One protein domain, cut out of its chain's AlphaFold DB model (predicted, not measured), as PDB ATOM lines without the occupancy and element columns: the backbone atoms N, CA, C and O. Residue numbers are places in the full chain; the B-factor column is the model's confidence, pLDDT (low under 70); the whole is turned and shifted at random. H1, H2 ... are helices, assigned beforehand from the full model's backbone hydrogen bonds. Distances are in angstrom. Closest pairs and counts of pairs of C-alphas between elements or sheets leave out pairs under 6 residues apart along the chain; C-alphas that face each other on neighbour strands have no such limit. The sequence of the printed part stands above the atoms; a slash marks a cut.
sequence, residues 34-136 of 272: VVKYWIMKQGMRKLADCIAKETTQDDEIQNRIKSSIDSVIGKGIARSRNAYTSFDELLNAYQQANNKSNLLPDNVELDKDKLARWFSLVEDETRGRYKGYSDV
ATOM      1  N   VAL A  34     172.661 118.374 205.578       69.88
ATOM      2  CA  VAL A  34     173.873 117.672 205.149       69.88
ATOM      3  C   VAL A  34     174.481 118.242 203.864       69.88
ATOM      4  O   VAL A  34     175.692 118.456 203.813       69.88
ATOM      5  N   VAL A  35     173.682 118.504 202.822       73.88
ATOM      6  CA  VAL A  35     174.228 119.005 201.546       73.88
ATOM      7  C   VAL A  35     174.663 120.455 201.698       73.88
ATOM      8  O   VAL A  35     175.770 120.816 201.301       73.88
ATOM      9  N   LYS A  36     173.816 121.282 202.321       76.31
ATOM     10  CA  LYS A  36     174.138 122.684 202.612       76.31
ATOM     11  C   LYS A  36     175.401 122.784 203.467       76.31
ATOM     12  O   LYS A  36     176.304 123.548 203.138       76.31
ATOM     13  N   TYR A  37     175.502 121.941 204.494       76.00
ATOM     14  CA  TYR A  37     176.680 121.800 205.344       76.00
ATOM     15  C   TYR A  37     177.922 121.425 204.537       76.00
ATOM     16  O   TYR A  37     178.971 122.042 204.706       76.00
ATOM     17  N   TRP A  38     177.821 120.443 203.638       78.19
ATOM     18  CA  TRP A  38     178.957 119.996 202.837       78.19
ATOM     19  C   TRP A  38     179.465 121.085 201.885       78.19
ATOM     20  O   TRP A  38     180.668 121.346 201.851       78.19
ATOM     21  N   ILE A  39     178.566 121.760 201.161       80.06
ATOM     22  CA  ILE A  39     178.937 122.843 200.235       80.06
ATOM     23  C   ILE A  39     179.537 124.018 201.021       80.06
ATOM     24  O   ILE A  39     180.597 124.522 200.649       80.06
ATOM     25  N   MET A  40     178.932 124.408 202.145       78.69
ATOM     26  CA  MET A  40     179.459 125.488 202.978       78.69
ATOM     27  C   MET A  40     180.822 125.130 203.580       78.69
ATOM     28  O   MET A  40     181.740 125.944 203.537       78.69
ATOM     29  N   LYS A  41     181.012 123.895 204.055       79.31
ATOM     30  CA  LYS A  41     182.315 123.413 204.532       79.31
ATOM     31  C   LYS A  41     183.391 123.522 203.449       79.31
ATOM     32  O   LYS A  41     184.526 123.869 203.759       79.31
ATOM     33  N   GLN A  42     183.055 123.260 202.185       84.06
ATOM     34  CA  GLN A  42     183.995 123.466 201.081       84.06
ATOM     35  C   GLN A  42     184.314 124.941 200.834       84.06
ATOM     36  O   GLN A  42     185.485 125.273 200.667       84.06
ATOM     37  N   GLY A  43     183.306 125.819 200.819       81.69
ATOM     38  CA  GLY A  43     183.522 127.259 200.647       81.69
ATOM     39  C   GLY A  43     184.424 127.826 201.745       81.69
ATOM     40  O   GLY A  43     185.417 128.496 201.480       81.69
ATOM     41  N   MET A  44     184.147 127.443 202.982       79.88
ATOM     42  CA  MET A  44     184.907 127.849 204.154       79.88
ATOM     43  C   MET A  44     186.358 127.348 204.172       79.88
ATOM     44  O   MET A  44     187.254 128.064 204.611       79.88
ATOM     45  N   ARG A  45     186.619 126.147 203.647       81.50
ATOM     46  CA  ARG A  45     187.990 125.646 203.449       81.50
ATOM     47  C   ARG A  45     188.775 126.489 202.460       81.50
ATOM     48  O   ARG A  45     189.922 126.827 202.728       81.50
ATOM     49  N   LYS A  46     188.143 126.883 201.354       84.50
ATOM     50  CA  LYS A  46     188.769 127.793 200.391       84.50
ATOM     51  C   LYS A  46     189.063 129.156 201.007       84.50
ATOM     52  O   LYS A  46     190.124 129.712 200.755       84.50
ATOM     53  N   LEU A  47     188.151 129.672 201.831       82.31
ATOM     54  CA  LEU A  47     188.377 130.906 202.582       82.31
ATOM     55  C   LEU A  47     189.601 130.769 203.502       82.31
ATOM     56  O   LEU A  47     190.469 131.637 203.493       82.31
ATOM     57  N   ALA A  48     189.704 129.654 204.231       80.44
ATOM     58  CA  ALA A  48     190.859 129.348 205.072       80.44
ATOM     59  C   ALA A  48     192.168 129.302 204.269       80.44
ATOM     60  O   ALA A  48     193.174 129.855 204.706       80.44
ATOM     61  N   ASP A  49     192.148 128.687 203.083       83.00
ATOM     62  CA  ASP A  49     193.296 128.632 202.177       83.00
ATOM     63  C   ASP A  49     193.705 130.027 201.675       83.00
ATOM     64  O   ASP A  49     194.896 130.339 201.647       83.00
ATOM     65  N   CYS A  50     192.740 130.883 201.316       82.81
ATOM     66  CA  CYS A  50     192.999 132.264 200.901       82.81
ATOM     67  C   CYS A  50     193.629 133.091 202.029       82.81
ATOM     68  O   CYS A  50     194.626 133.772 201.795       82.81
ATOM     69  N   ILE A  51     193.093 132.990 203.249       78.19
ATOM     70  CA  ILE A  51     193.620 133.702 204.422       78.19
ATOM     71  C   ILE A  51     195.027 133.209 204.762       78.19
ATOM     72  O   ILE A  51     195.921 134.022 204.979       78.19
ATOM     73  N   ALA A  52     195.241 131.891 204.789       78.56
ATOM     74  CA  ALA A  52     196.538 131.303 205.106       78.56
ATOM     75  C   ALA A  52     197.623 131.756 204.117       78.56
ATOM     76  O   ALA A  52     198.705 132.156 204.540       78.56
ATOM     77  N   LYS A  53     197.308 131.751 202.815       83.25
ATOM     78  CA  LYS A  53     198.242 132.136 201.750       83.25
ATOM     79  C   LYS A  53     198.624 133.618 201.793       83.25
ATOM     80  O   LYS A  53     199.763 133.948 201.485       83.25
ATOM     81  N   GLU A  54     197.685 134.494 202.143       79.62
ATOM     82  CA  GLU A  54     197.954 135.934 202.258       79.62
ATOM     83  C   GLU A  54     198.693 136.274 203.561       79.62
ATOM     84  O   GLU A  54     199.516 137.183 203.593       79.62
ATOM     85  N   THR A  55     198.406 135.544 204.643       73.38
ATOM     86  CA  THR A  55     198.938 135.846 205.979       73.38
ATOM     87  C   THR A  55     200.428 135.549 206.089       73.38
ATOM     88  O   THR A  55     201.170 136.327 206.688       73.38
ATOM     89  N   THR A  56     200.888 134.410 205.567       72.44
ATOM     90  CA  THR A  56     202.308 134.075 205.652       72.44
ATOM     91  C   THR A  56     202.741 133.050 204.613       72.44
ATOM     92  O   THR A  56     201.951 132.228 204.146       72.44
ATOM     93  N   GLN A  57     204.026 133.089 204.266       78.19
ATOM     94  CA  GLN A  57     204.638 132.181 203.294       78.19
ATOM     95  C   GLN A  57     205.142 130.873 203.931       78.19
ATOM     96  O   GLN A  57     205.508 129.951 203.212       78.19
ATOM     97  N   ASP A  58     205.143 130.790 205.262       79.25
ATOM     98  CA  ASP A  58     205.522 129.601 206.028       79.25
ATOM     99  C   ASP A  58     204.416 128.526 206.011       79.25
ATOM    100  O   ASP A  58     203.298 128.744 206.497       79.25
ATOM    101  N   ASP A  59     204.749 127.348 205.481       81.94
ATOM    102  CA  ASP A  59     203.856 126.192 205.369       81.94
ATOM    103  C   ASP A  59     203.361 125.678 206.737       81.94
ATOM    104  O   ASP A  59     202.240 125.168 206.846       81.94
ATOM    105  N   GLU A  60     204.151 125.820 207.808       80.88
ATOM    106  CA  GLU A  60     203.764 125.363 209.147       80.88
ATOM    107  C   GLU A  60     202.631 126.230 209.705       80.88
ATOM    108  O   GLU A  60     201.594 125.727 210.157       80.88
ATOM    109  N   ILE A  61     202.778 127.547 209.592       74.00
ATOM    110  CA  ILE A  61     201.773 128.513 210.039       74.00
ATOM    111  C   ILE A  61     200.517 128.411 209.164       74.00
ATOM    112  O   ILE A  61     199.402 128.425 209.694       74.00
ATOM    113  N   GLN A  62     200.664 128.207 207.848       79.06
ATOM    114  CA  GLN A  62     199.524 127.966 206.959       79.06
ATOM    115  C   GLN A  62     198.694 126.757 207.404       79.06
ATOM    116  O   GLN A  62     197.466 126.839 207.481       79.06
ATOM    117  N   ASN A  63     199.336 125.641 207.751       81.38
ATOM    118  CA  ASN A  63     198.637 124.438 208.204       81.38
ATOM    119  C   ASN A  63     197.950 124.628 209.570       81.38
ATOM    120  O   ASN A  63     196.853 124.097 209.798       81.38
ATOM    121  N   ARG A  64     198.530 125.434 210.469       74.94
ATOM    122  CA  ARG A  64     197.908 125.798 211.758       74.94
ATOM    123  C   ARG A  64     196.673 126.684 211.577       74.94
ATOM    124  O   ARG A  64     195.655 126.438 212.229       74.94
ATOM    125  N   ILE A  65     196.724 127.641 210.647       73.81
ATOM    126  CA  ILE A  65     195.582 128.491 210.278       73.81
ATOM    127  C   ILE A  65     194.463 127.633 209.674       73.81
ATOM    128  O   ILE A  65     193.330 127.668 210.158       73.81
ATOM    129  N   LYS A  66     194.782 126.794 208.680       80.31
ATOM    130  CA  LYS A  66     193.805 125.918 208.009       80.31
ATOM    131  C   LYS A  66     193.096 124.984 208.984       80.31
ATOM    132  O   LYS A  66     191.870 124.947 209.006       80.31
ATOM    133  N   SER A  67     193.851 124.253 209.807       77.88
ATOM    134  CA  SER A  67     193.294 123.277 210.760       77.88
ATOM    135  C   SER A  67     192.410 123.926 211.824       77.88
ATOM    136  O   SER A  67     191.373 123.375 212.204       77.88
ATOM    137  N   SER A  68     192.776 125.122 212.273       69.56
ATOM    138  CA  SER A  68     192.003 125.839 213.275       69.56
ATOM    139  C   SER A  68     190.723 126.428 212.705       69.56
ATOM    140  O   SER A  68     189.669 126.258 213.319       69.56
ATOM    141  N   ILE A  69     190.787 127.035 211.515       71.62
ATOM    142  CA  ILE A  69     189.599 127.507 210.801       71.62
ATOM    143  C   ILE A  69     188.661 126.321 210.536       71.62
ATOM    144  O   ILE A  69     187.487 126.396 210.886       71.62
ATOM    145  N   ASP A  70     189.174 125.176 210.071       73.81
ATOM    146  CA  ASP A  70     188.385 123.947 209.892       73.81
ATOM    147  C   ASP A  70     187.714 123.473 211.195       73.81
ATOM    148  O   ASP A  70     186.581 122.986 211.170       73.81
ATOM    149  N   SER A  71     188.377 123.623 212.346       72.56
ATOM    150  CA  SER A  71     187.830 123.213 213.647       72.56
ATOM    151  C   SER A  71     186.711 124.133 214.147       72.56
ATOM    152  O   SER A  71     185.720 123.661 214.711       72.56
ATOM    153  N   VAL A  72     186.852 125.439 213.918       68.06
ATOM    154  CA  VAL A  72     185.912 126.485 214.337       68.06
ATOM    155  C   VAL A  72     184.678 126.442 213.461       68.06
ATOM    156  O   VAL A  72     183.556 126.423 213.955       68.06
ATOM    157  N   ILE A  73     184.898 126.319 212.160       66.56
ATOM    158  CA  ILE A  73     183.859 126.183 211.154       66.56
ATOM    159  C   ILE A  73     183.155 124.841 211.333       66.56
ATOM    160  O   ILE A  73     181.933 124.798 211.403       66.56
ATOM    161  N   GLY A  74     183.893 123.750 211.537       65.50
ATOM    162  CA  GLY A  74     183.318 122.432 211.792       65.50
ATOM    163  C   GLY A  74     182.419 122.383 213.031       65.50
ATOM    164  O   GLY A  74     181.346 121.790 212.962       65.50
ATOM    165  N   LYS A  75     182.822 123.014 214.145       65.06
ATOM    166  CA  LYS A  75     182.061 123.007 215.412       65.06
ATOM    167  C   LYS A  75     180.976 124.084 215.487       65.06
ATOM    168  O   LYS A  75     179.904 123.807 216.019       65.06
ATOM    169  N   GLY A  76     181.240 125.286 214.977       59.72
ATOM    170  CA  GLY A  76     180.295 126.405 214.961       59.72
ATOM    171  C   GLY A  76     179.137 126.144 214.004       59.72
ATOM    172  O   GLY A  76     177.976 126.242 214.390       59.72
ATOM    173  N   ILE A  77     179.444 125.671 212.795       55.81
ATOM    174  CA  ILE A  77     178.426 125.352 211.792       55.81
ATOM    175  C   ILE A  77     177.642 124.093 212.167       55.81
ATOM    176  O   ILE A  77     176.436 124.064 211.973       55.81
ATOM    177  N   ALA A  78     178.268 123.069 212.762       54.25
ATOM    178  CA  ALA A  78     177.521 121.903 213.251       54.25
ATOM    179  C   ALA A  78     176.518 122.254 214.369       54.25
ATOM    180  O   ALA A  78     175.582 121.495 214.620       54.25
ATOM    181  N   ARG A  79     176.711 123.391 215.050       53.91
ATOM    182  CA  ARG A  79     175.817 123.882 216.104       53.91
ATOM    183  C   ARG A  79     174.673 124.738 215.557       53.91
ATOM    184  O   ARG A  79     173.600 124.748 216.159       53.91
ATOM    185  N   SER A  80     174.869 125.412 214.425       53.44
ATOM    186  CA  SER A  80     173.816 126.159 213.740       53.44
ATOM    187  C   SER A  80     173.044 125.234 212.793       53.44
ATOM    188  O   SER A  80     173.522 124.876 211.721       53.44
ATOM    189  N   ARG A  81     171.804 124.869 213.154       50.97
ATOM    190  CA  ARG A  81     170.867 124.193 212.228       50.97
ATOM    191  C   ARG A  81     170.530 125.042 210.995       50.97
ATOM    192  O   ARG A  81     169.926 124.544 210.054       50.97
ATOM    193  N   ASN A  82     170.918 126.315 210.986       53.53
ATOM    194  CA  ASN A  82     170.691 127.215 209.875       53.53
ATOM    195  C   ASN A  82     172.016 127.373 209.129       53.53
ATOM    196  O   ASN A  82     172.926 128.051 209.591       53.53
ATOM    197  N   ALA A  83     172.124 126.756 207.954       53.06
ATOM    198  CA  ALA A  83     173.310 126.783 207.091       53.06
ATOM    199  C   ALA A  83     173.652 128.174 206.491       53.06
ATOM    200  O   ALA A  83     174.276 128.255 205.438       53.06
ATOM    201  N   TYR A  84     173.225 129.256 207.143       54.41
ATOM    202  CA  TYR A  84     173.547 130.637 206.820       54.41
ATOM    203  C   TYR A  84     174.335 131.213 207.992       54.41
ATOM    204  O   TYR A  84     173.748 131.696 208.956       54.41
ATOM    205  N   THR A  85     175.659 131.131 207.929       62.16
ATOM    206  CA  THR A  85     176.515 131.894 208.843       62.16
ATOM    207  C   THR A  85     176.628 133.312 208.310       62.16
ATOM    208  O   THR A  85     177.101 133.496 207.186       62.16
ATOM    209  N   SER A  86     176.189 134.309 209.079       72.62
ATOM    210  CA  SER A  86     176.440 135.710 208.729       72.62
ATOM    211  C   SER A  86     177.932 136.032 208.852       72.62
ATOM    212  O   SER A  86     178.669 135.357 209.580       72.62
ATOM    213  N   PHE A  87     178.387 137.081 208.160       76.06
ATOM    214  CA  PHE A  87     179.763 137.567 208.291       76.06
ATOM    215  C   PHE A  87     180.123 137.867 209.755       76.06
ATOM    216  O   PHE A  87     181.203 137.500 210.209       76.06
ATOM    217  N   ASP A  88     179.189 138.448 210.516       71.94
ATOM    218  CA  ASP A  88     179.374 138.756 211.937       71.94
ATOM    219  C   ASP A  88     179.559 137.496 212.790       71.94
ATOM    220  O   ASP A  88     180.387 137.467 213.700       71.94
ATOM    221  N   GLU A  89     178.817 136.426 212.495       72.25
ATOM    222  CA  GLU A  89     178.952 135.149 213.198       72.25
ATOM    223  C   GLU A  89     180.301 134.487 212.892       72.25
ATOM    224  O   GLU A  89     180.956 133.965 213.797       72.25
ATOM    225  N   LEU A  90     180.761 134.581 211.642       71.81
ATOM    226  CA  LEU A  90     182.083 134.112 211.230       71.81
ATOM    227  C   LEU A  90     183.193 134.919 211.910       71.81
ATOM    228  O   LEU A  90     184.131 134.332 212.447       71.81
ATOM    229  N   LEU A  91     183.062 136.247 211.953       73.25
ATOM    230  CA  LEU A  91     184.017 137.133 212.614       73.25
ATOM    231  C   LEU A  91     184.103 136.836 214.117       73.25
ATOM    232  O   LEU A  91     185.202 136.709 214.654       73.25
ATOM    233  N   ASN A  92     182.963 136.652 214.783       73.94
ATOM    234  CA  ASN A  92     182.911 136.292 216.200       73.94
ATOM    235  C   ASN A  92     183.530 134.910 216.460       73.94
ATOM    236  O   ASN A  92     184.299 134.744 217.410       73.94
ATOM    237  N   ALA A  93     183.243 133.923 215.606       69.19
ATOM    238  CA  ALA A  93     183.827 132.589 215.704       69.19
ATOM    239  C   ALA A  93     185.350 132.621 215.489       69.19
ATOM    240  O   ALA A  93     186.097 131.961 216.214       69.19
ATOM    241  N   TYR A  94     185.816 133.436 214.541       68.00
ATOM    242  CA  TYR A  94     187.232 133.660 214.280       68.00
ATOM    243  C   TYR A  94     187.940 134.328 215.465       68.00
ATOM    244  O   TYR A  94     188.971 133.842 215.923       68.00
ATOM    245  N   GLN A  95     187.375 135.406 216.016       72.00
ATOM    246  CA  GLN A  95     187.930 136.092 217.188       72.00
ATOM    247  C   GLN A  95     187.981 135.175 218.413       72.00
ATOM    248  O   GLN A  95     188.988 135.133 219.123       72.00
ATOM    249  N   GLN A  96     186.929 134.383 218.635       71.69
ATOM    250  CA  GLN A  96     186.898 133.388 219.703       71.69
ATOM    251  C   GLN A  96     187.986 132.320 219.523       71.69
ATOM    252  O   GLN A  96     188.590 131.883 220.505       71.69
ATOM    253  N   ALA A  97     188.262 131.911 218.284       65.25
ATOM    254  CA  ALA A  97     189.343 130.986 217.972       65.25
ATOM    255  C   ALA A  97     190.720 131.603 218.211       65.25
ATOM    256  O   ALA A  97     191.582 130.958 218.811       65.25
ATOM    257  N   ASN A  98     190.914 132.853 217.785       66.25
ATOM    258  CA  ASN A  98     192.172 133.565 217.957       66.25
ATOM    259  C   ASN A  98     192.536 133.682 219.443       66.25
ATOM    260  O   ASN A  98     193.607 133.235 219.851       66.25
ATOM    261  N   ASN A  99     191.580 134.131 220.262       69.00
ATOM    262  CA  ASN A  99     191.743 134.280 221.712       69.00
ATOM    263  C   ASN A  99     192.051 132.961 222.437       69.00
ATOM    264  O   ASN A  99     192.635 132.970 223.515       69.00
ATOM    265  N   LYS A 100     191.629 131.820 221.881       65.81
ATOM    266  CA  LYS A 100     191.800 130.508 222.519       65.81
ATOM    267  C   LYS A 100     193.091 129.794 222.114       65.81
ATOM    268  O   LYS A 100     193.496 128.868 222.812       65.81
ATOM    269  N   SER A 101     193.711 130.184 220.999       58.81
ATOM    270  CA  SER A 101     194.746 129.364 220.352       58.81
ATOM    271  C   SER A 101     196.075 130.076 220.100       58.81
ATOM    272  O   SER A 101     196.988 129.398 219.635       58.81
ATOM    273  N   ASN A 102     196.185 131.396 220.339       63.94
ATOM    274  CA  ASN A 102     197.293 132.227 219.823       63.94
ATOM    275  C   ASN A 102     197.599 131.859 218.360       63.94
ATOM    276  O   ASN A 102     198.679 131.384 218.005       63.94
ATOM    277  N   LEU A 103     196.541 131.931 217.554       60.22
ATOM    278  CA  LEU A 103     196.454 131.347 216.217       60.22
ATOM    279  C   LEU A 103     197.195 132.185 215.179       60.22
ATOM    280  O   LEU A 103     197.792 131.645 214.250       60.22
ATOM    281  N   LEU A 104     197.159 133.498 215.376       60.59
ATOM    282  CA  LEU A 104     197.990 134.463 214.688       60.59
ATOM    283  C   LEU A 104     199.084 134.944 215.649       60.59
ATOM    284  O   LEU A 104     198.790 135.160 216.827       60.59
ATOM    285  N   PRO A 105     200.327 135.126 215.182       58.16
ATOM    286  CA  PRO A 105     201.300 135.901 215.936       58.16
ATOM    287  C   PRO A 105     200.772 137.338 216.109       58.16
ATOM    288  O   PRO A 105     200.105 137.861 215.215       58.16
ATOM    289  N   ASP A 106     201.053 137.968 217.258       60.44
ATOM    290  CA  ASP A 106     200.490 139.269 217.687       60.44
ATOM    291  C   ASP A 106     200.698 140.432 216.688       60.44
ATOM    292  O   ASP A 106     200.137 141.512 216.844       60.44
ATOM    293  N   ASN A 107     201.510 140.219 215.652       55.44
ATOM    294  CA  ASN A 107     201.846 141.165 214.596       55.44
ATOM    295  C   ASN A 107     200.968 141.062 213.333       55.44
ATOM    296  O   ASN A 107     201.140 141.879 212.428       55.44
ATOM    297  N   VAL A 108     200.063 140.082 213.228       61.91
ATOM    298  CA  VAL A 108     199.157 139.951 212.077       61.91
ATOM    299  C   VAL A 108     197.798 140.550 212.421       61.91
ATOM    300  O   VAL A 108     196.939 139.905 213.024       61.91
ATOM    301  N   GLU A 109     197.587 141.795 212.000       64.00
ATOM    302  CA  GLU A 109     196.284 142.448 212.075       64.00
ATOM    303  C   GLU A 109     195.411 141.989 210.898       64.00
ATOM    304  O   GLU A 109     195.720 142.226 209.728       64.00
ATOM    305  N   LEU A 110     194.328 141.270 211.202       68.75
ATOM    306  CA  LEU A 110     193.398 140.800 210.182       68.75
ATOM    307  C   LEU A 110     192.545 141.975 209.685       68.75
ATOM    308  O   LEU A 110     191.635 142.436 210.376       68.75
ATOM    309  N   ASP A 111     192.827 142.423 208.466       80.00
ATOM    310  CA  ASP A 111     192.060 143.457 207.779       80.00
ATOM    311  C   ASP A 111     190.609 142.988 207.545       80.00
ATOM    312  O   ASP A 111     190.331 142.078 206.751       80.00
ATOM    313  N   LYS A 112     189.676 143.611 208.276       80.44
ATOM    314  CA  LYS A 112     188.244 143.280 208.254       80.44
ATOM    315  C   LYS A 112     187.643 143.452 206.861       80.44
ATOM    316  O   LYS A 112     186.801 142.642 206.473       80.44
ATOM    317  N   ASP A 113     188.097 144.451 206.108       85.25
ATOM    318  CA  ASP A 113     187.553 144.762 204.786       85.25
ATOM    319  C   ASP A 113     187.982 143.706 203.760       85.25
ATOM    320  O   ASP A 113     187.183 143.255 202.931       85.25
ATOM    321  N   LYS A 114     189.227 143.221 203.859       82.81
ATOM    322  CA  LYS A 114     189.701 142.087 203.050       82.81
ATOM    323  C   LYS A 114     188.975 140.792 203.397       82.81
ATOM    324  O   LYS A 114     188.566 140.070 202.485       82.81
ATOM    325  N   LEU A 115     188.765 140.515 204.686       81.50
ATOM    326  CA  LEU A 115     188.015 139.337 205.121       81.50
ATOM    327  C   LEU A 115     186.577 139.361 204.586       81.50
ATOM    328  O   LEU A 115     186.104 138.348 204.068       81.50
ATOM    329  N   ALA A 116     185.907 140.514 204.657       85.56
ATOM    330  CA  ALA A 116     184.561 140.699 204.116       85.56
ATOM    331  C   ALA A 116     184.510 140.419 202.610       85.56
ATOM    332  O   ALA A 116     183.590 139.758 202.127       85.56
ATOM    333  N   ARG A 117     185.533 140.855 201.866       87.62
ATOM    334  CA  ARG A 117     185.636 140.616 200.422       87.62
ATOM    335  C   ARG A 117     185.859 139.144 200.066       87.62
ATOM    336  O   ARG A 117     185.284 138.662 199.094       87.62
ATOM    337  N   TRP A 118     186.693 138.418 200.808       82.75
ATOM    338  CA  TRP A 118     186.858 136.977 200.573       82.75
ATOM    339  C   TRP A 118     185.618 136.191 200.973       82.75
ATOM    340  O   TRP A 118     185.253 135.241 200.281       82.75
ATOM    341  N   PHE A 119     184.954 136.601 202.053       84.25
ATOM    342  CA  PHE A 119     183.700 135.994 202.470       84.25
ATOM    343  C   PHE A 119     182.621 136.149 201.398       84.25
ATOM    344  O   PHE A 119     182.034 135.145 201.009       84.25
ATOM    345  N   SER A 120     182.413 137.356 200.858       87.50
ATOM    346  CA  SER A 120     181.409 137.575 199.809       87.50
ATOM    347  C   SER A 120     181.711 136.787 198.532       87.50
ATOM    348  O   SER A 120     180.809 136.184 197.957       87.50
ATOM    349  N   LEU A 121     182.984 136.690 198.131       86.31
ATOM    350  CA  LEU A 121     183.393 135.870 196.987       86.31
ATOM    351  C   LEU A 121     183.058 134.383 197.195       86.31
ATOM    352  O   LEU A 121     182.554 133.712 196.292       86.31
ATOM    353  N   VAL A 122     183.351 133.864 198.388       84.12
ATOM    354  CA  VAL A 122     183.063 132.475 198.756       84.12
ATOM    355  C   VAL A 122     181.561 132.240 198.877       84.12
ATOM    356  O   VAL A 122     181.079 131.188 198.455       84.12
ATOM    357  N   GLU A 123     180.815 133.200 199.415       83.56
ATOM    358  CA  GLU A 123     179.359 133.155 199.496       83.56
ATOM    359  C   GLU A 123     178.740 133.063 198.098       83.56
ATOM    360  O   GLU A 123     177.936 132.161 197.849       83.56
ATOM    361  N   ASP A 124     179.160 133.924 197.171       87.50
ATOM    362  CA  ASP A 124     178.664 133.939 195.795       87.50
ATOM    363  C   ASP A 124     178.980 132.628 195.060       87.50
ATOM    364  O   ASP A 124     178.101 132.045 194.415       87.50
ATOM    365  N   GLU A 125     180.199 132.094 195.209       84.19
ATOM    366  CA  GLU A 125     180.567 130.800 194.620       84.19
ATOM    367  C   GLU A 125     179.727 129.650 195.209       84.19
ATOM    368  O   GLU A 125     179.197 128.801 194.480       84.19
ATOM    369  N   THR A 126     179.582 129.623 196.535       82.50
ATOM    370  CA  THR A 126     178.825 128.596 197.269       82.50
ATOM    371  C   THR A 126     177.347 128.642 196.881       82.50
ATOM    372  O   THR A 126     176.734 127.600 196.630       82.50
ATOM    373  N   ARG A 127     176.783 129.848 196.749       83.00
ATOM    374  CA  ARG A 127     175.407 130.089 196.306       83.00
ATOM    375  C   ARG A 127     175.186 129.591 194.880       83.00
ATOM    376  O   ARG A 127     174.180 128.929 194.621       83.00
ATOM    377  N   GLY A 128     176.133 129.844 193.975       82.88
ATOM    378  CA  GLY A 128     176.089 129.336 192.603       82.88
ATOM    379  C   GLY A 128     176.067 127.805 192.542       82.88
ATOM    380  O   GLY A 128     175.206 127.219 191.883       82.88
ATOM    381  N   ARG A 129     176.958 127.144 193.293       81.62
ATOM    382  CA  ARG A 129     177.015 125.671 193.377       81.62
ATOM    383  C   ARG A 129     175.745 125.071 193.971       81.62
ATOM    384  O   ARG A 129     175.247 124.070 193.461       81.62
ATOM    385  N   TYR A 130     175.210 125.689 195.023       81.44
ATOM    386  CA  TYR A 130     173.963 125.248 195.641       81.44
ATOM    387  C   TYR A 130     172.782 125.356 194.672       81.44
ATOM    388  O   TYR A 130     171.990 124.421 194.576       81.44
ATOM    389  N   LYS A 131     172.691 126.458 193.914       82.38
ATOM    390  CA  LYS A 131     171.644 126.638 192.904       82.38
ATOM    391  C   LYS A 131     171.686 125.528 191.853       82.38
ATOM    392  O   LYS A 131     170.684 124.850 191.656       82.38
ATOM    393  N   GLY A 132     172.859 125.268 191.272       80.38
ATOM    394  CA  GLY A 132     173.017 124.194 190.287       80.38
ATOM    395  C   GLY A 132     172.673 122.808 190.844       80.38
ATOM    396  O   GLY A 132     171.989 122.028 190.187       80.38
ATOM    397  N   TYR A 133     173.085 122.509 192.079       82.62
ATOM    398  CA  TYR A 133     172.739 121.245 192.734       82.62
ATOM    399  C   TYR A 133     171.227 121.105 192.974       82.62
ATOM    400  O   TYR A 133     170.655 120.051 192.695       82.62
ATOM    401  N   SER A 134     170.573 122.161 193.469       75.25
ATOM    402  CA  SER A 134     169.125 122.179 193.711       75.25
ATOM    403  C   SER A 134     168.336 121.944 192.423       75.25
ATOM    404  O   SER A 134     167.374 121.173 192.426       75.25
ATOM    405  N   ASP A 135     168.767 122.562 191.322       80.25
ATOM    406  CA  ASP A 135     168.126 122.415 190.017       80.25
ATOM    407  C   ASP A 135     168.245 120.962 189.517       80.25
ATOM    408  O   ASP A 135     167.243 120.349 189.145       80.25
ATOM    409  N   VAL A 136     169.430 120.345 189.609       83.19
ATOM    410  CA  VAL A 136     169.635 118.934 189.218       83.19
ATOM    411  C   VAL A 136     168.830 117.970 190.094       83.19
ATOM    412  O   VAL A 136     168.190 117.055 189.575       83.19
TER     413      VAL A 136
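This is residues 34 to 136 of the 272 residues of an uncharacterized protein of Pseudoalteromonas atlantica (strain T6c / ATCC BAA-1087) (UniProt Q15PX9). Four helices make an open C-shaped curve: H4 packs on H1, H1 packs on H2, and H3 crosses H2 at a steep angle, with the beginning of H3 coming back close to that of H4. H1 and H2 form a long helical hairpin, and H4, the longest helix, lies along the side of H1 away from H2. The printed part has 103 residues with four named helices, H1, H2, H3 and H4 in that order along the chain, and no named strand; the class is all helix. The whole is compact, with a radius of gyration of the C-alphas of 13.8 A, yet elongated in outline, spanning 45 by 25 by 24 A.

Begin with H4, residues 112 to 136, and look from it to H1, residues 34 to 55. The two touch, their closest C-alphas being those of Gly 43 and Val 122, 5.6 A apart, and they run opposite ways at a shallow tilt of 31 degrees. H2, residues 59 to 79, touches H1, and there you find the closest C-alphas, those of Ala 52 and Gln 62, 4.8 A apart. H1 and H2 are a hairpin, running opposite ways at a shallow tilt of 29 degrees. H3, residues 87 to 101, touches H2 with residues 93 to 97 alone, and H2 touches H3 with residues 68 to 76 alone. Their closest C-alphas, those of Val 72 and Ala 93, are 6.6 A apart, at a steep tilt of 57 degrees, opposite ways. H3 and H4 are close but not clearly touching, with the C-alphas of Phe 87 and Ala 116 closest at 7.1 A. H1 and H3 are apart, as are H2 and H4. The helix packing is mostly aligned, but only just: 2 of 3 touching pairs are at a shallow tilt. In H1, H2, H3 and H4 every O i to N i+4 pair is within hydrogen-bond range.

Find C-alpha 112 at (188.244, 143.280, 208.254); from there H4 runs 36.1 A to C-alpha 136 at (169.635, 118.934, 189.218). H1 begins at C-alpha 34, at (173.873, 117.672, 205.149), and is 31.0 A long to C-alpha 55. H2, from C-alpha 59 to C-alpha 79, measures 30.1 A, and H3, from C-alpha 87 to C-alpha 101, measures 20.9 A.

The two C-alphas farthest apart are those of Asp 106 and Val 136, 46.6 A. The printed part has no cut. The link from H1 to H2 is tight; those from H2 to H3 and from H3 to H4 are short. The mean pLDDT of the printed part is 73.9; look for values under 70 at residues 34 and 68, 72 to 85, 93 to 94 and 97 to 110.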